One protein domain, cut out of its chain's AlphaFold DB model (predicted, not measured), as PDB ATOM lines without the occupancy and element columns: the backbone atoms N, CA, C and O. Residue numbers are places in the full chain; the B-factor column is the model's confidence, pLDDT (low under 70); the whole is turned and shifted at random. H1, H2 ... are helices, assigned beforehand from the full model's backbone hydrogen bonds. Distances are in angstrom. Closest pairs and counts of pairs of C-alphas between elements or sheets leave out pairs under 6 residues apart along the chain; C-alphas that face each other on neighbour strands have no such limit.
ATOM      1  N   ARG A 210     -62.885  51.375 -32.348       80.69
ATOM      2  CA  ARG A 210     -61.754  52.302 -32.235       80.69
ATOM      3  C   ARG A 210     -62.058  53.513 -31.348       80.69
ATOM      4  O   ARG A 210     -61.181  53.930 -30.605       80.69
ATOM      5  N   VAL A 211     -63.269  54.066 -31.409       84.19
ATOM      6  CA  VAL A 211     -63.669  55.220 -30.587       84.19
ATOM      7  C   VAL A 211     -63.842  54.821 -29.124       84.19
ATOM      8  O   VAL A 211     -63.414  55.549 -28.233       84.19
ATOM      9  N   LEU A 212     -64.413  53.643 -28.866       84.62
ATOM     10  CA  LEU A 212     -64.539  53.114 -27.507       84.62
ATOM     11  C   LEU A 212     -63.165  52.785 -26.901       84.62
ATOM     12  O   LEU A 212     -62.927  53.064 -25.728       84.62
ATOM     13  N   ALA A 213     -62.245  52.253 -27.708       87.75
ATOM     14  CA  ALA A 213     -60.864  52.008 -27.305       87.75
ATOM     15  C   ALA A 213     -60.096  53.320 -27.060       87.75
ATOM     16  O   ALA A 213     -59.394  53.430 -26.058       87.75
ATOM     17  N   ALA A 214     -60.267  54.335 -27.914       89.75
ATOM     18  CA  ALA A 214     -59.673  55.658 -27.714       89.75
ATOM     19  C   ALA A 214     -60.181  56.315 -26.418       89.75
ATOM     20  O   ALA A 214     -59.381  56.750 -25.597       89.75
ATOM     21  N   ARG A 215     -61.493  56.240 -26.146       89.50
ATOM     22  CA  ARG A 215     -62.068  56.651 -24.854       89.50
ATOM     23  C   ARG A 215     -61.421  55.921 -23.679       89.50
ATOM     24  O   ARG A 215     -61.092  56.558 -22.684       89.50
ATOM     25  N   ALA A 216     -61.274  54.595 -23.758       91.06
ATOM     26  CA  ALA A 216     -60.655  53.813 -22.689       91.06
ATOM     27  C   ALA A 216     -59.211  54.269 -22.424       91.06
ATOM     28  O   ALA A 216     -58.840  54.449 -21.265       91.06
ATOM     29  N   ARG A 217     -58.428  54.529 -23.483       93.19
ATOM     30  CA  ARG A 217     -57.097  55.138 -23.362       93.19
ATOM     31  C   ARG A 217     -57.174  56.477 -22.631       93.19
ATOM     32  O   ARG A 217     -56.440  56.664 -21.667       93.19
ATOM     33  N   ASP A 218     -58.025  57.391 -23.082       92.00
ATOM     34  CA  ASP A 218     -58.058  58.763 -22.564       92.00
ATOM     35  C   ASP A 218     -58.465  58.820 -21.090       92.00
ATOM     36  O   ASP A 218     -57.850  59.542 -20.306       92.00
ATOM     37  N   LEU A 219     -59.417  57.975 -20.678       90.94
ATOM     38  CA  LEU A 219     -59.790  57.819 -19.272       90.94
ATOM     39  C   LEU A 219     -58.598  57.403 -18.400       90.94
ATOM     40  O   LEU A 219     -58.412  57.950 -17.316       90.94
ATOM     41  N   LEU A 220     -57.782  56.458 -18.871       93.31
ATOM     42  CA  LEU A 220     -56.605  56.003 -18.130       93.31
ATOM     43  C   LEU A 220     -55.435  56.991 -18.204       93.31
ATOM     44  O   LEU A 220     -54.643  57.058 -17.270       93.31
ATOM     45  N   LEU A 221     -55.311  57.778 -19.277       91.25
ATOM     46  CA  LEU A 221     -54.334  58.871 -19.336       91.25
ATOM     47  C   LEU A 221     -54.693  60.019 -18.383       91.25
ATOM     48  O   LEU A 221     -53.792  60.711 -17.914       91.25
ATOM     49  N   GLY A 222     -55.978  60.200 -18.073       86.38
ATOM     50  CA  GLY A 222     -56.449  61.113 -17.030       86.38
ATOM     51  C   GLY A 222     -56.320  60.566 -15.600       86.38
ATOM     52  O   GLY A 222     -56.458  61.331 -14.642       86.38
ATOM     53  N   ASP A 223     -56.047  59.268 -15.433       91.12
ATOM     54  CA  ASP A 223     -55.940  58.615 -14.128       91.12
ATOM     55  C   ASP A 223     -54.555  58.814 -13.490       91.12
ATOM     56  O   ASP A 223     -53.515  58.392 -14.008       91.12
ATOM     57  N   ARG A 224     -54.541  59.440 -12.308       89.62
ATOM     58  CA  ARG A 224     -53.306  59.750 -11.573       89.62
ATOM     59  C   ARG A 224     -52.573  58.500 -11.111       89.62
ATOM     60  O   ARG A 224     -51.342  58.533 -11.056       89.62
ATOM     61  N   ASP A 225     -53.291  57.427 -10.795       91.44
ATOM     62  CA  ASP A 225     -52.676  56.192 -10.311       91.44
ATOM     63  C   ASP A 225     -51.943  55.493 -11.458       91.44
ATOM     64  O   ASP A 225     -50.760  55.171 -11.336       91.44
ATOM     65  N   THR A 226     -52.581  55.400 -12.627       91.19
ATOM     66  CA  THR A 226     -51.957  54.917 -13.866       91.19
ATOM     67  C   THR A 226     -50.693  55.703 -14.237       91.19
ATOM     68  O   THR A 226     -49.655  55.111 -14.550       91.19
ATOM     69  N   LEU A 227     -50.735  57.039 -14.173       89.56
ATOM     70  CA  LEU A 227     -49.550  57.863 -14.441       89.56
ATOM     71  C   LEU A 227     -48.457  57.667 -13.381       89.56
ATOM     72  O   LEU A 227     -47.273  57.630 -13.718       89.56
ATOM     73  N   SER A 228     -48.838  57.498 -12.114       90.00
ATOM     74  CA  SER A 228     -47.899  57.240 -11.017       90.00
ATOM     75  C   SER A 228     -47.192  55.893 -11.175       90.00
ATOM     76  O   SER A 228     -45.979  55.820 -10.992       90.00
ATOM     77  N   GLU A 229     -47.903  54.843 -11.593       92.88
ATOM     78  CA  GLU A 229     -47.321  53.532 -11.915       92.88
ATOM     79  C   GLU A 229     -46.305  53.632 -13.069       92.88
ATOM     80  O   GLU A 229     -45.205  53.079 -12.990       92.88
ATOM     81  N   ALA A 230     -46.633  54.389 -14.123       91.56
ATOM     82  CA  ALA A 230     -45.724  54.624 -15.245       91.56
ATOM     83  C   ALA A 230     -44.460  55.377 -14.803       91.56
ATOM     84  O   ALA A 230     -43.341  54.990 -15.150       91.56
ATOM     85  N   HIS A 231     -44.631  56.420 -13.986       89.38
ATOM     86  CA  HIS A 231     -43.522  57.166 -13.401       89.38
ATOM     87  C   HIS A 231     -42.661  56.308 -12.472       89.38
ATOM     88  O   HIS A 231     -41.440  56.453 -12.494       89.38
ATOM     89  N   ALA A 232     -43.256  55.392 -11.703       89.75
ATOM     90  CA  ALA A 232     -42.517  54.472 -10.843       89.75
ATOM     91  C   ALA A 232     -41.615  53.537 -11.666       89.75
ATOM     92  O   ALA A 232     -40.428  53.406 -11.366       89.75
ATOM     93  N   LEU A 233     -42.134  52.962 -12.760       90.62
ATOM     94  CA  LEU A 233     -41.337  52.137 -13.676       90.62
ATOM     95  C   LEU A 233     -40.161  52.903 -14.280       90.62
ATOM     96  O   LEU A 233     -39.055  52.365 -14.367       90.62
ATOM     97  N   ASP A 234     -40.382  54.151 -14.680       89.62
ATOM     98  CA  ASP A 234     -39.331  55.009 -15.223       89.62
ATOM     99  C   ASP A 234     -38.290  55.398 -14.167       89.62
ATOM    100  O   ASP A 234     -37.092  55.450 -14.461       89.62
ATOM    101  N   ALA A 235     -38.729  55.662 -12.935       89.06
ATOM    102  CA  ALA A 235     -37.861  56.040 -11.827       89.06
ATOM    103  C   ALA A 235     -36.897  54.905 -11.446       89.06
ATOM    104  O   ALA A 235     -35.707  55.172 -11.267       89.06
ATOM    105  N   ILE A 236     -37.360  53.646 -11.440       90.25
ATOM    106  CA  ILE A 236     -36.511  52.460 -11.204       90.25
ATOM    107  C   ILE A 236     -35.335  52.410 -12.198       90.25
ATOM    108  O   ILE A 236     -34.216  52.058 -11.817       90.25
ATOM    109  N   ALA A 237     -35.554  52.807 -13.456       88.12
ATOM    110  CA  ALA A 237     -34.533  52.859 -14.510       88.12
ATOM    111  C   ALA A 237     -33.701  54.163 -14.535       88.12
ATOM    112  O   ALA A 237     -32.807  54.318 -15.371       88.12
ATOM    113  N   GLY A 238     -33.970  55.118 -13.637       79.81
ATOM    114  CA  GLY A 238     -33.291  56.417 -13.598       79.81
ATOM    115  C   GLY A 238     -33.764  57.416 -14.662       79.81
ATOM    116  O   GLY A 238     -33.002  58.298 -15.060       79.81
ATOM    117  N   GLY A 239     -35.016  57.308 -15.121       69.44
ATOM    118  CA  GLY A 239     -35.630  58.096 -16.201       69.44
ATOM    119  C   GLY A 239     -35.767  59.612 -15.975       69.44
ATOM    120  O   GLY A 239     -36.374  60.292 -16.798       69.44
ATOM    121  N   GLY A 240     -35.176  60.184 -14.920       56.19
ATOM    122  CA  GLY A 240     -35.206  61.624 -14.625       56.19
ATOM    123  C   GLY A 240     -34.500  62.532 -15.651       56.19
ATOM    124  O   GLY A 240     -34.512  63.747 -15.487       56.19
ATOM    125  N   ARG A 241     -33.889  61.979 -16.712       53.88
ATOM    126  CA  ARG A 241     -33.219  62.720 -17.805       53.88
ATOM    127  C   ARG A 241     -33.967  62.622 -19.139       53.88
ATOM    128  O   ARG A 241     -33.356  62.386 -20.180       53.88
ATOM    129  N   ARG A 242     -35.290  62.760 -19.126       59.69
ATOM    130  CA  ARG A 242     -36.064  62.812 -20.372       59.69
ATOM    131  C   ARG A 242     -35.832  64.123 -21.104       59.69
ATOM    132  O   ARG A 242     -35.877  65.196 -20.505       59.69
ATOM    133  N   MET A 243     -35.634  64.029 -22.414       53.06
ATOM    134  CA  MET A 243     -35.829  65.185 -23.280       53.06
ATOM    135  C   MET A 243     -37.322  65.523 -23.293       53.06
ATOM    136  O   MET A 243     -38.157  64.624 -23.359       53.06
ATOM    137  N   ILE A 244     -37.645  66.815 -23.245       57.19
ATOM    138  CA  ILE A 244     -39.014  67.351 -23.114       57.19
ATOM    139  C   ILE A 244     -39.971  66.822 -24.208       57.19
ATOM    140  O   ILE A 244     -41.182  66.832 -24.026       57.19
ATOM    141  N   TYR A 245     -39.437  66.329 -25.327       59.38
ATOM    142  CA  TYR A 245     -40.201  65.890 -26.497       59.38
ATOM    143  C   TYR A 245     -40.494  64.386 -26.559       59.38
ATOM    144  O   TYR A 245     -41.168  63.945 -27.489       59.38
ATOM    145  N   GLU A 246     -39.981  63.575 -25.632       67.94
ATOM    146  CA  GLU A 246     -40.279  62.142 -25.642       67.94
ATOM    147  C   GLU A 246     -41.600  61.839 -24.918       67.94
ATOM    148  O   GLU A 246     -41.766  62.262 -23.771       67.94
ATOM    149  N   PRO A 247     -42.511  61.048 -25.522       72.81
ATOM    150  CA  PRO A 247     -43.716  60.604 -24.838       72.81
ATOM    151  C   PRO A 247     -43.375  59.859 -23.544       72.81
ATOM    152  O   PRO A 247     -42.423  59.065 -23.489       72.81
ATOM    153  N   GLY A 248     -44.190  60.091 -22.513       85.44
ATOM    154  CA  GLY A 248     -44.173  59.284 -21.297       85.44
ATOM    155  C   GLY A 248     -44.480  57.812 -21.594       85.44
ATOM    156  O   GLY A 248     -45.037  57.475 -22.641       85.44
ATOM    157  N   LEU A 249     -44.128  56.927 -20.659       90.25
ATOM    158  CA  LEU A 249     -44.285  55.481 -20.835       90.25
ATOM    159  C   LEU A 249     -45.751  55.065 -21.057       90.25
ATOM    160  O   LEU A 249     -46.016  54.295 -21.976       90.25
ATOM    161  N   ALA A 250     -46.691  55.603 -20.269       92.06
ATOM    162  CA  ALA A 250     -48.120  55.295 -20.397       92.06
ATOM    163  C   ALA A 250     -48.712  55.710 -21.764       92.06
ATOM    164  O   ALA A 250     -49.241  54.830 -22.441       92.06
ATOM    165  N   PRO A 251     -48.563  56.967 -22.247       91.75
ATOM    166  CA  PRO A 251     -48.986  57.344 -23.602       91.75
ATOM    167  C   PRO A 251     -48.441  56.415 -24.694       91.75
ATOM    168  O   PRO A 251     -49.196  55.919 -25.526       91.75
ATOM    169  N   LEU A 252     -47.141  56.100 -24.644       92.81
ATOM    170  CA  LEU A 252     -46.496  55.210 -25.612       92.81
ATOM    171  C   LEU A 252     -47.094  53.793 -25.597       92.81
ATOM    172  O   LEU A 252     -47.340  53.210 -26.656       92.81
ATOM    173  N   ALA A 253     -47.325  53.241 -24.405       95.00
ATOM    174  CA  ALA A 253     -47.894  51.914 -24.214       95.00
ATOM    175  C   ALA A 253     -49.358  51.855 -24.689       95.00
ATOM    176  O   ALA A 253     -49.754  50.915 -25.386       95.00
ATOM    177  N   PHE A 254     -50.156  52.873 -24.369       95.06
ATOM    178  CA  PHE A 254     -51.578  52.883 -24.701       95.06
ATOM    179  C   PHE A 254     -51.847  53.181 -26.178       95.06
ATOM    180  O   PHE A 254     -52.762  52.594 -26.750       95.06
ATOM    181  N   ASP A 255     -51.012  53.985 -26.840       92.44
ATOM    182  CA  ASP A 255     -51.086  54.170 -28.294       92.44
ATOM    183  C   ASP A 255     -50.723  52.891 -29.064       92.44
ATOM    184  O   ASP A 255     -51.215  52.648 -30.171       92.44
ATOM    185  N   ALA A 256     -49.840  52.051 -28.514       93.19
ATOM    186  CA  ALA A 256     -49.567  50.729 -29.076       93.19
ATOM    187  C   ALA A 256     -50.780  49.798 -28.927       93.19
ATOM    188  O   ALA A 256     -51.191  49.175 -29.908       93.19
ATOM    189  N   TRP A 257     -51.397  49.771 -27.741       94.19
ATOM    190  CA  TRP A 257     -52.622  49.010 -27.487       94.19
ATOM    191  C   TRP A 257     -53.777  49.441 -28.398       94.19
ATOM    192  O   TRP A 257     -54.373  48.598 -29.066       94.19
ATOM    193  N   LEU A 258     -54.045  50.748 -28.500       91.25
ATOM    194  CA  LEU A 258     -55.125  51.296 -29.323       91.25
ATOM    195  C   LEU A 258     -54.976  50.893 -30.793       91.25
ATOM    196  O   LEU A 258     -55.949  50.479 -31.420       91.25
ATOM    197  N   ARG A 259     -53.761  50.990 -31.350       88.25
ATOM    198  CA  ARG A 259     -53.493  50.606 -32.747       88.25
ATOM    199  C   ARG A 259     -53.744  49.123 -33.004       88.25
ATOM    200  O   ARG A 259     -54.282  48.797 -34.058       88.25
ATOM    201  N   ALA A 260     -53.380  48.254 -32.065       88.81
ATOM    202  CA  ALA A 260     -53.581  46.814 -32.197       88.81
ATOM    203  C   ALA A 260     -55.060  46.419 -32.046       88.81
ATOM    204  O   ALA A 260     -55.603  45.728 -32.905       88.81
ATOM    205  N   VAL A 261     -55.749  46.932 -31.021       84.50
ATOM    206  CA  VAL A 261     -57.179  46.646 -30.804       84.50
ATOM    207  C   VAL A 261     -58.042  47.203 -31.940       84.50
ATOM    208  O   VAL A 261     -59.017  46.574 -32.339       84.50
ATOM    209  N   ALA A 262     -57.680  48.356 -32.509       72.31
ATOM    210  CA  ALA A 262     -58.417  48.945 -33.624       72.31
ATOM    211  C   ALA A 262     -58.265  48.187 -34.957       72.31
ATOM    212  O   ALA A 262     -59.108  48.380 -35.831       72.31
ATOM    213  N   ALA A 263     -57.214  47.377 -35.132       66.12
ATOM    214  CA  ALA A 263     -56.974  46.623 -36.365       66.12
ATOM    215  C   ALA A 263     -57.779  45.315 -36.410       66.12
ATOM    216  O   ALA A 263     -58.448  45.055 -37.408       66.12
ATOM    217  N   ASP A 264     -57.770  44.549 -35.311       62.56
ATOM    218  CA  ASP A 264     -58.271  43.165 -35.297       62.56
ATOM    219  C   ASP A 264     -59.349  42.902 -34.224       62.56
ATOM    220  O   ASP A 264     -59.904  41.807 -34.153       62.56
ATOM    221  N   GLY A 265     -59.653  43.882 -33.363       62.78
ATOM    222  CA  GLY A 265     -60.614  43.747 -32.258       62.78
ATOM    223  C   GLY A 265     -60.173  42.819 -31.116       62.78
ATOM    224  O   GLY A 265     -60.904  42.679 -30.136       62.78
ATOM    225  N   ASP A 266     -58.993  42.203 -31.213       79.88
ATOM    226  CA  ASP A 266     -58.466  41.271 -30.218       79.88
ATOM    227  C   ASP A 266     -57.713  41.997 -29.087       79.88
ATOM    228  O   ASP A 266     -56.686  42.653 -29.296       79.88
ATOM    229  N   LEU A 267     -58.201  41.833 -27.854       82.19
ATOM    230  CA  LEU A 267     -57.543  42.342 -26.648       82.19
ATOM    231  C   LEU A 267     -56.174  41.682 -26.411       82.19
ATOM    232  O   LEU A 267     -55.290  42.322 -25.837       82.19
ATOM    233  N   GLY A 268     -55.973  40.445 -26.878       85.00
ATOM    234  CA  GLY A 268     -54.690  39.740 -26.817       85.00
ATOM    235  C   GLY A 268     -53.611  40.402 -27.678       85.00
ATOM    236  O   GLY A 268     -52.479  40.603 -27.220       85.00
ATOM    237  N   ALA A 269     -53.965  40.833 -28.892       88.56
ATOM    238  CA  ALA A 269     -53.094  41.646 -29.740       88.56
ATOM    239  C   ALA A 269     -52.763  42.998 -29.081       88.56
ATOM    240  O   ALA A 269     -51.606  43.428 -29.089       88.56
ATOM    241  N   GLY A 270     -53.758  43.632 -28.447       91.06
ATOM    242  CA  GLY A 270     -53.588  44.851 -27.650       91.06
ATOM    243  C   GLY A 270     -52.550  44.705 -26.540       91.06
ATOM    244  O   GLY A 270     -51.630  45.520 -26.432       91.06
ATOM    245  N   HIS A 271     -52.672  43.648 -25.735       93.88
ATOM    246  CA  HIS A 271     -51.725  43.324 -24.666       93.88
ATOM    247  C   HIS A 271     -50.310  43.098 -25.200       93.88
ATOM    248  O   HIS A 271     -49.355  43.713 -24.718       93.88
ATOM    249  N   THR A 272     -50.183  42.299 -26.262       94.19
ATOM    250  CA  THR A 272     -48.893  42.005 -26.901       94.19
ATOM    251  C   THR A 272     -48.212  43.281 -27.401       94.19
ATOM    252  O   THR A 272     -47.020  43.484 -27.159       94.19
ATOM    253  N   ALA A 273     -48.961  44.169 -28.060       94.44
ATOM    254  CA  ALA A 273     -48.442  45.436 -28.569       94.44
ATOM    255  C   ALA A 273     -48.029  46.391 -27.440       94.44
ATOM    256  O   ALA A 273     -46.971  47.019 -27.524       94.44
ATOM    257  N   MET A 274     -48.825  46.472 -26.369       95.38
ATOM    258  CA  MET A 274     -48.499  47.278 -25.194       95.38
ATOM    259  C   MET A 274     -47.206  46.801 -24.533       95.38
ATOM    260  O   MET A 274     -46.298  47.598 -24.284       95.38
ATOM    261  N   LEU A 275     -47.098  45.492 -24.288       95.81
ATOM    262  CA  LEU A 275     -45.916  44.899 -23.681       95.81
ATOM    263  C   LEU A 275     -44.680  45.105 -24.561       95.81
ATOM    264  O   LEU A 275     -43.623  45.472 -24.053       95.81
ATOM    265  N   ALA A 276     -44.811  44.934 -25.879       95.44
ATOM    266  CA  ALA A 276     -43.725  45.185 -26.822       95.44
ATOM    267  C   ALA A 276     -43.253  46.648 -26.794       95.44
ATOM    268  O   ALA A 276     -42.052  46.902 -26.866       95.44
ATOM    269  N   ALA A 277     -44.165  47.612 -26.647       94.81
ATOM    270  CA  ALA A 277     -43.823  49.027 -26.544       94.81
ATOM    271  C   ALA A 277     -43.073  49.344 -25.235       94.81
ATOM    272  O   ALA A 277     -42.044  50.026 -25.252       94.81
ATOM    273  N   VAL A 278     -43.532  48.785 -24.109       94.62
ATOM    274  CA  VAL A 278     -42.869  48.925 -22.802       94.62
ATOM    275  C   VAL A 278     -41.495  48.252 -22.793       94.62
ATOM    276  O   VAL A 278     -40.525  48.858 -22.341       94.62
ATOM    277  N   GLU A 279     -41.361  47.039 -23.333       94.06
ATOM    278  CA  GLU A 279     -40.070  46.343 -23.425       94.06
ATOM    279  C   GLU A 279     -39.129  46.996 -24.446       94.06
ATOM    280  O   GLU A 279     -37.928  47.072 -24.205       94.06
ATOM    281  N   GLY A 280     -39.647  47.555 -25.541       91.88
ATOM    282  CA  GLY A 280     -38.847  48.362 -26.466       91.88
ATOM    283  C   GLY A 280     -38.240  49.594 -25.787       91.88
ATOM    284  O   GLY A 280     -37.131  50.004 -26.126       91.88
ATOM    285  N   ARG A 281     -38.938  50.158 -24.791       89.62
ATOM    286  CA  ARG A 281     -38.483  51.323 -24.021       89.62
ATOM    287  C   ARG A 281     -37.575  50.965 -22.845       89.62
ATOM    288  O   ARG A 281     -36.589  51.661 -22.618       89.62
ATOM    289  N   LEU A 282     -37.921  49.933 -22.079       90.94
ATOM    290  CA  LEU A 282     -37.317  49.629 -20.774       90.94
ATOM    291  C   LEU A 282     -36.611  48.268 -20.713       90.94
ATOM    292  O   LEU A 282     -35.941  47.974 -19.726       90.94
ATOM    293  N   GLY A 283     -36.731  47.424 -21.737       86.62
ATOM    294  CA  GLY A 283     -36.236  46.044 -21.718       86.62
ATOM    295  C   GLY A 283     -34.719  45.930 -21.556       86.62
ATOM    296  O   GLY A 283     -34.241  44.984 -20.932       86.62
ATOM    297  N   GLY A 284     -33.974  46.919 -22.058       84.81
ATOM    298  CA  GLY A 284     -32.523  47.042 -21.884       84.81
ATOM    299  C   GLY A 284     -32.086  47.974 -20.749       84.81
ATOM    300  O   GLY A 284     -30.891  48.214 -20.602       84.81
ATOM    301  N   ALA A 285     -33.019  48.541 -19.978       86.50
ATOM    302  CA  ALA A 285     -32.686  49.497 -18.930       86.50
ATOM    303  C   ALA A 285     -32.138  48.797 -17.676       86.50
ATOM    304  O   ALA A 285     -32.685  47.797 -17.207       86.50
ATOM    305  N   GLU A 286     -31.065  49.351 -17.108       89.31
ATOM    306  CA  GLU A 286     -30.518  48.910 -15.823       89.31
ATOM    307  C   GLU A 286     -31.359  49.450 -14.661       89.31
ATOM    308  O   GLU A 286     -31.777  50.608 -14.676       89.31
ATOM    309  N   VAL A 287     -31.542  48.639 -13.616       91.69
ATOM    310  CA  VAL A 287     -32.128  49.107 -12.353       91.69
ATOM    311  C   VAL A 287     -31.136  50.045 -11.669       91.69
ATOM    312  O   VAL A 287     -30.027  49.642 -11.316       91.69
ATOM    313  N   ARG A 288     -31.532  51.307 -11.499       89.75
ATOM    314  CA  ARG A 288     -30.736  52.367 -10.864       89.75
ATOM    315  C   ARG A 288     -31.084  52.559  -9.396       89.75
ATOM    316  O   ARG A 288     -30.196  52.900  -8.622       89.75
ATOM    317  N   ASP A 289     -32.337  52.317  -9.023       88.50
ATOM    318  CA  ASP A 289     -32.804  52.417  -7.644       88.50
ATOM    319  C   ASP A 289     -33.600  51.167  -7.249       88.50
ATOM    320  O   ASP A 289     -34.721  50.940  -7.701       88.50
ATOM    321  N   VAL A 290     -32.984  50.334  -6.409       89.06
ATOM    322  CA  VAL A 290     -33.557  49.073  -5.916       89.06
ATOM    323  C   VAL A 290     -34.633  49.330  -4.853       89.06
ATOM    324  O   VAL A 290     -35.505  48.489  -4.661       89.06
ATOM    325  N   SER A 291     -34.613  50.491  -4.184       89.69
ATOM    326  CA  SER A 291     -35.600  50.838  -3.149       89.69
ATOM    327  C   SER A 291     -36.992  51.122  -3.717       89.69
ATOM    328  O   SER A 291     -37.976  51.080  -2.983       89.69
ATOM    329  N   LEU A 292     -37.071  51.367  -5.027       90.75
ATOM    330  CA  LEU A 292     -38.312  51.587  -5.765       90.75
ATOM    331  C   LEU A 292     -38.910  50.293  -6.341       90.75
ATOM    332  O   LEU A 292     -39.948  50.347  -7.001       90.75
ATOM    333  N   LEU A 293     -38.270  49.136  -6.134       91.62
ATOM    334  CA  LEU A 293     -38.831  47.851  -6.554       91.62
ATOM    335  C   LEU A 293     -40.070  47.479  -5.716       91.62
ATOM    336  O   LEU A 293     -40.203  47.929  -4.573       91.62
ATOM    337  N   PRO A 294     -40.980  46.647  -6.261       89.44
ATOM    338  CA  PRO A 294     -42.195  46.241  -5.564       89.44
ATOM    339  C   PRO A 294     -41.933  45.678  -4.163       89.44
ATOM    340  O   PRO A 294     -40.988  44.925  -3.933       89.44
ATOM    341  N   THR A 295     -42.813  46.031  -3.224       87.06
ATOM    342  CA  THR A 295     -42.834  45.464  -1.873       87.06
ATOM    343  C   THR A 295     -44.247  44.954  -1.570       87.06
ATOM    344  O   THR A 295     -45.179  45.760  -1.579       87.06
ATOM    345  N   PRO A 296     -44.434  43.652  -1.274       89.62
ATOM    346  CA  PRO A 296     -43.414  42.596  -1.226       89.62
ATOM    347  C   PRO A 296     -42.836  42.247  -2.613       89.62
ATOM    348  O   PRO A 296     -43.476  42.498  -3.630       89.62
ATOM    349  N   ALA A 297     -41.635  41.656  -2.632       89.81
ATOM    350  CA  ALA A 297     -40.977  41.223  -3.866       89.81
ATOM    351  C   ALA A 297     -41.795  40.142  -4.599       89.81
ATOM    352  O   ALA A 297     -42.334  39.223  -3.976       89.81
ATOM    353  N   LEU A 298     -41.850  40.246  -5.925       91.44
ATOM    354  CA  LEU A 298     -42.545  39.342  -6.843       91.44
ATOM    355  C   LEU A 298     -41.699  38.107  -7.189       91.44
ATOM    356  O   LEU A 298     -42.239  37.042  -7.485       91.44
ATOM    357  N   THR A 299     -40.373  38.242  -7.165       90.81
ATOM    358  CA  THR A 299     -39.407  37.156  -7.360       90.81
ATOM    359  C   THR A 299     -38.779  36.719  -6.036       90.81
ATOM    360  O   THR A 299     -38.457  37.558  -5.187       90.81
ATOM    361  N   PRO A 300     -38.529  35.409  -5.846       87.56
ATOM    362  CA  PRO A 300     -37.689  34.939  -4.751       87.56
ATOM    363  C   PRO A 300     -36.301  35.589  -4.807       87.56
ATOM    364  O   PRO A 300     -35.689  35.675  -5.867       87.56
ATOM    365  N   SER A 301     -35.768  36.000  -3.656       81.06
ATOM    366  CA  SER A 301     -34.428  36.602  -3.576       81.06
ATOM    367  C   SER A 301     -33.286  35.593  -3.763       81.06
ATOM    368  O   SER A 301     -32.132  35.981  -3.949       81.06
ATOM    369  N   THR A 302     -33.581  34.290  -3.725       83.38
ATOM    370  CA  THR A 302     -32.614  33.195  -3.874       83.38
ATOM    371  C   THR A 302     -32.569  32.668  -5.313       83.38
ATOM    372  O   THR A 302     -33.550  32.730  -6.045       83.38
ATOM    373  N   GLY A 303     -31.417  32.133  -5.740       87.00
ATOM    374  CA  GLY A 303     -31.250  31.533  -7.078       87.00
ATOM    375  C   GLY A 303     -30.688  32.465  -8.160       87.00
ATOM    376  O   GLY A 303     -30.493  32.034  -9.295       87.00
ATOM    377  N   HIS A 304     -30.365  33.714  -7.816       91.88
ATOM    378  CA  HIS A 304     -29.718  34.672  -8.715       91.88
ATOM    379  C   HIS A 304     -28.213  34.776  -8.437       91.88
ATOM    380  O   HIS A 304     -27.783  34.757  -7.287       91.88
ATOM    381  N   ALA A 305     -27.404  34.927  -9.491       91.56
ATOM    382  CA  ALA A 305     -25.944  35.008  -9.370       91.56
ATOM    383  C   ALA A 305     -25.454  36.283  -8.656       91.56
ATOM    384  O   ALA A 305     -24.381  36.285  -8.061       91.56
ATOM    385  N   THR A 306     -26.226  37.372  -8.729       93.12
ATOM    386  CA  THR A 306     -25.920  38.658  -8.089       93.12
ATOM    387  C   THR A 306     -27.208  39.384  -7.677       93.12
ATOM    388  O   THR A 306     -28.260  39.140  -8.279       93.12
ATOM    389  N   PRO A 307     -27.148  40.336  -6.724       90.62
ATOM    390  CA  PRO A 307     -28.284  41.202  -6.400       90.62
ATOM    391  C   PRO A 307     -28.812  41.991  -7.606       90.62
ATOM    392  O   PRO A 307     -30.015  42.177  -7.743       90.62
ATOM    393  N   ALA A 308     -27.930  42.402  -8.523       90.44
ATOM    394  CA  ALA A 308     -28.323  43.080  -9.757       90.44
ATOM    395  C   ALA A 308     -29.112  42.155 -10.702       90.44
ATOM    396  O   ALA A 308     -30.075  42.591 -11.329       90.44
ATOM    397  N   ALA A 309     -28.744  40.871 -10.777       92.06
ATOM    398  CA  ALA A 309     -29.480  39.882 -11.561       92.06
ATOM    399  C   ALA A 309     -30.872  39.600 -10.975       92.06
ATOM    400  O   ALA A 309     -31.820  39.416 -11.738       92.06
ATOM    401  N   TRP A 310     -31.002  39.603  -9.643       94.81
ATOM    402  CA  TRP A 310     -32.304  39.563  -8.973       94.81
ATOM    403  C   TRP A 310     -33.123  40.822  -9.283       94.81
ATOM    404  O   TRP A 310     -34.219  40.710  -9.819       94.81
ATOM    405  N   ALA A 311     -32.564  42.019  -9.075       93.31
ATOM    406  CA  ALA A 311     -33.251  43.285  -9.339       93.31
ATOM    407  C   ALA A 311     -33.728  43.409 -10.799       93.31
ATOM    408  O   ALA A 311     -34.836  43.875 -11.057       93.31
ATOM    409  N   ALA A 312     -32.935  42.943 -11.768       93.31
ATOM    410  CA  ALA A 312     -33.328  42.918 -13.177       93.31
ATOM    411  C   ALA A 312     -34.465  41.921 -13.473       93.31
ATOM    412  O   ALA A 312     -35.284  42.166 -14.364       93.31
ATOM    413  N   ALA A 313     -34.523  40.790 -12.761       92.94
ATOM    414  CA  ALA A 313     -35.625  39.835 -12.863       92.94
ATOM    415  C   ALA A 313     -36.905  40.392 -12.217       92.94
ATOM    416  O   ALA A 313     -37.962  40.358 -12.846       92.94
ATOM    417  N   GLU A 314     -36.779  40.979 -11.025       95.06
ATOM    418  CA  GLU A 314     -37.848  41.665 -10.298       95.06
ATOM    419  C   GLU A 314     -38.457  42.789 -11.142       95.06
ATOM    420  O   GLU A 314     -39.663  42.821 -11.373       95.06
ATOM    421  N   TYR A 315     -37.619  43.660 -11.710       94.81
ATOM    422  CA  TYR A 315     -38.065  44.767 -12.553       94.81
ATOM    423  C   TYR A 315     -38.771  44.288 -13.830       94.81
ATOM    424  O   TYR A 315     -39.758  44.883 -14.261       94.81
ATOM    425  N   ARG A 316     -38.319  43.177 -14.426       94.44
ATOM    426  CA  ARG A 316     -38.988  42.563 -15.583       94.44
ATOM    427  C   ARG A 316     -40.377  42.032 -15.229       94.44
ATOM    428  O   ARG A 316     -41.298  42.203 -16.024       94.44
ATOM    429  N   LEU A 317     -40.538  41.400 -14.062       93.69
ATOM    430  CA  LEU A 317     -41.860  40.982 -13.587       93.69
ATOM    431  C   LEU A 317     -42.742  42.183 -13.248       93.69
ATOM    432  O   LEU A 317     -43.903  42.184 -13.642       93.69
ATOM    433  N   ALA A 318     -42.192  43.218 -12.608       93.88
ATOM    434  CA  ALA A 318     -42.921  44.441 -12.284       93.88
ATOM    435  C   ALA A 318     -43.499  45.114 -13.539       93.88
ATOM    436  O   ALA A 318     -44.683  45.441 -13.568       93.88
ATOM    437  N   ARG A 319     -42.701  45.251 -14.612       94.69
ATOM    438  CA  ARG A 319     -43.176  45.786 -15.901       94.69
ATOM    439  C   ARG A 319     -44.335  44.977 -16.470       94.69
ATOM    440  O   ARG A 319     -45.343  45.560 -16.852       94.69
ATOM    441  N   ARG A 320     -44.203  43.646 -16.512       94.81
ATOM    442  CA  ARG A 320     -45.263  42.755 -17.012       94.81
ATOM    443  C   ARG A 320     -46.531  42.877 -16.179       94.81
ATOM    444  O   ARG A 320     -47.590  43.090 -16.744       94.81
ATOM    445  N   HIS A 321     -46.402  42.831 -14.858       94.38
ATOM    446  CA  HIS A 321     -47.533  42.925 -13.942       94.38
ATOM    447  C   HIS A 321     -48.291  44.255 -14.080       94.38
ATOM    448  O   HIS A 321     -49.518  44.267 -14.124       94.38
ATOM    449  N   ILE A 322     -47.567  45.371 -14.211       94.19
ATOM    450  CA  ILE A 322     -48.176  46.688 -14.443       94.19
ATOM    451  C   ILE A 322     -48.870  46.736 -15.811       94.19
ATOM    452  O   ILE A 322     -50.010  47.188 -15.892       94.19
ATOM    453  N   VAL A 323     -48.242  46.217 -16.872       95.38
ATOM    454  CA  VAL A 323     -48.865  46.128 -18.207       95.38
ATOM    455  C   VAL A 323     -50.123  45.252 -18.193       95.38
ATOM    456  O   VAL A 323     -51.123  45.623 -18.812       95.38
ATOM    457  N   ASP A 324     -50.115  44.132 -17.466       95.06
ATOM    458  CA  ASP A 324     -51.286  43.268 -17.281       95.06
ATOM    459  C   ASP A 324     -52.426  44.041 -16.600       95.06
ATOM    460  O   ASP A 324     -53.567  44.015 -17.067       95.06
ATOM    461  N   GLY A 325     -52.109  44.793 -15.538       95.12
ATOM    462  CA  GLY A 325     -53.058  45.662 -14.841       95.12
ATOM    463  C   GLY A 325     -53.627  46.766 -15.737       95.12
ATOM    464  O   GLY A 325     -54.842  46.979 -15.765       95.12
ATOM    465  N   TRP A 326     -52.780  47.425 -16.531       95.94
ATOM    466  CA  TRP A 326     -53.202  48.427 -17.515       95.94
ATOM    467  C   TRP A 326     -54.145  47.840 -18.559       95.94
ATOM    468  O   TRP A 326     -55.210  48.402 -18.807       95.94
ATOM    469  N   CYS A 327     -53.798  46.687 -19.133       94.50
ATOM    470  CA  CYS A 327     -54.640  46.011 -20.115       94.50
ATOM    471  C   CYS A 327     -55.986  45.584 -19.522       94.50
ATOM    472  O   CYS A 327     -57.011  45.736 -20.187       94.50
ATOM    473  N   ALA A 328     -56.010  45.108 -18.274       93.69
ATOM    474  CA  ALA A 328     -57.250  44.774 -17.581       93.69
ATOM    475  C   ALA A 328     -58.140  46.014 -17.373       93.69
ATOM    476  O   ALA A 328     -59.335  45.958 -17.670       93.69
ATOM    477  N   ARG A 329     -57.569  47.149 -16.936       95.50
ATOM    478  CA  ARG A 329     -58.307  48.418 -16.775       95.50
ATOM    479  C   ARG A 329     -58.825  48.960 -18.113       95.50
ATOM    480  O   ARG A 329     -59.980  49.373 -18.184       95.50
ATOM    481  N   LEU A 330     -58.026  48.899 -19.181       94.12
ATOM    482  CA  LEU A 330     -58.460  49.284 -20.532       94.12
ATOM    483  C   LEU A 330     -59.580  48.383 -21.054       94.12
ATOM    484  O   LEU A 330     -60.563  48.884 -21.593       94.12
ATOM    485  N   GLY A 331     -59.460  47.066 -20.868       91.25
ATOM    486  CA  GLY A 331     -60.494  46.103 -21.244       91.25
ATOM    487  C   GLY A 331     -61.803  46.337 -20.488       91.25
ATOM    488  O   GLY A 331     -62.870  46.333 -21.099       91.25
ATOM    489  N   ALA A 332     -61.727  46.622 -19.185       91.06
ATOM    490  CA  ALA A 332     -62.890  46.973 -18.376       91.06
ATOM    491  C   ALA A 332     -63.545  48.281 -18.848       91.06
ATOM    492  O   ALA A 332     -64.756  48.315 -19.043       91.06
ATOM    493  N   ALA A 333     -62.758  49.333 -19.101       89.38
ATOM    494  CA  ALA A 333     -63.263  50.615 -19.602       89.38
ATOM    495  C   ALA A 333     -63.873  50.507 -21.013       89.38
ATOM    496  O   ALA A 333     -64.869  51.170 -21.318       89.38
ATOM    497  N   LEU A 334     -63.301  49.654 -21.868       88.19
ATOM    498  CA  LEU A 334     -63.846  49.335 -23.185       88.19
ATOM    499  C   LEU A 334     -65.197  48.621 -23.064       88.19
ATOM    500  O   LEU A 334     -66.156  49.020 -23.723       88.19
ATOM    501  N   HIS A 335     -65.276  47.593 -22.214       86.12
ATOM    502  CA  HIS A 335     -66.499  46.825 -21.990       86.12
ATOM    503  C   HIS A 335     -67.611  47.683 -21.374       86.12
ATOM    504  O   HIS A 335     -68.752  47.639 -21.828       86.12
ATOM    505  N   ASP A 336     -67.269  48.530 -20.403       82.88
ATOM    506  CA  ASP A 336     -68.177  49.526 -19.835       82.88
ATOM    507  C   ASP A 336     -68.743  50.453 -20.922       82.88
ATOM    508  O   ASP A 336     -69.957  50.645 -21.020       82.88
ATOM    509  N   GLY A 337     -67.877  50.951 -21.811       75.44
ATOM    510  CA  GLY A 337     -68.290  51.754 -22.960       75.44
ATOM    511  C   GLY A 337     -69.250  51.018 -23.900       75.44
ATOM    512  O   GLY A 337     -70.186  51.634 -24.396       75.44
ATOM    513  N   GLN A 338     -69.059  49.714 -24.115       76.56
ATOM    514  CA  GLN A 338     -69.948  48.878 -24.935       76.56
ATOM    515  C   GLN A 338     -71.307  48.616 -24.272       76.56
ATOM    516  O   GLN A 338     -72.318  48.527 -24.959       76.56
ATOM    517  N   MET A 339     -71.367  48.496 -22.947       68.56
ATOM    518  CA  MET A 339     -72.633  48.275 -22.235       68.56
ATOM    519  C   MET A 339     -73.500  49.542 -22.202       68.56
ATOM    520  O   MET A 339     -74.726  49.458 -22.249       68.56
ATOM    521  N   HIS A 340     -72.872  50.721 -22.210       63.47
ATOM    522  CA  HIS A 340     -73.542  52.025 -22.211       63.47
ATOM    523  C   HIS A 340     -73.835  52.582 -23.617       63.47
ATOM    524  O   HIS A 340     -74.236  53.735 -23.752       63.47
TER     525      HIS A 340
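Overview. This is residues 210 to 340 of the 580 residues of an uncharacterized protein of Actinoplanes sp. ATCC 53533 (UniProt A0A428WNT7). One long helix, H5, makes the long axis, and H1, H2 and H4 pack on it; H3 lies across from H5, packed on those same three. H3 and H4 form a hairpin, H1 and H2 meet at a corner, and the link from H4 to H5 loops back about the first part of H5. The 131 printed residues, with five named helices H1 to H5 in chain order and no named strand, are all helix in class and compact, with a radius of gyration of the C-alphas of 15.5 A and spans of 50 by 34 by 24 A.

Arrangement. Start with H5, residues 307 to 339. With residues 329 to 338 alone it touches H1, residues 210 to 221, at a steep tilt of 51 degrees; the closest C-alphas, Ala 216 and Ala 333, are 5.2 A apart. With 315 to 326 alone it touches H2, residues 224 to 236, at a shallow 20 degrees, C-alphas 233 and 319 being closest at 7.0 A. With 319 to 331 alone it forms a hairpin with H4, residues 267 to 282, at 36 degrees, only just steep; C-alphas 271 and 327 are closest, 6.0 A. Outward, H3, residues 249 to 264, forms a hairpin with H4; the closest C-alphas, Trp 257 and Gly 270, are 4.3 A apart. H1 and H4 are apart. Every O i to N i+4 pair is within hydrogen-bond range in H1, H2, H3, H4 and H5.

Along the chain. Find C-alpha 307 at (-28.284, 41.202, -6.400); H5 runs 47.6 A to C-alpha 339 at (-72.633, 48.275, -22.235). H3 spans 23.6 A and H4 22.3 A.

Size, cuts and confidence. The farthest C-alphas, Ala 305 and His 340, are 52.2 A apart. The printed part has no cut. Links 237 to 248 and 283 to 306 are long. Look for pLDDT under 70 at 239 to 246, 263 to 265 and 339 to 340.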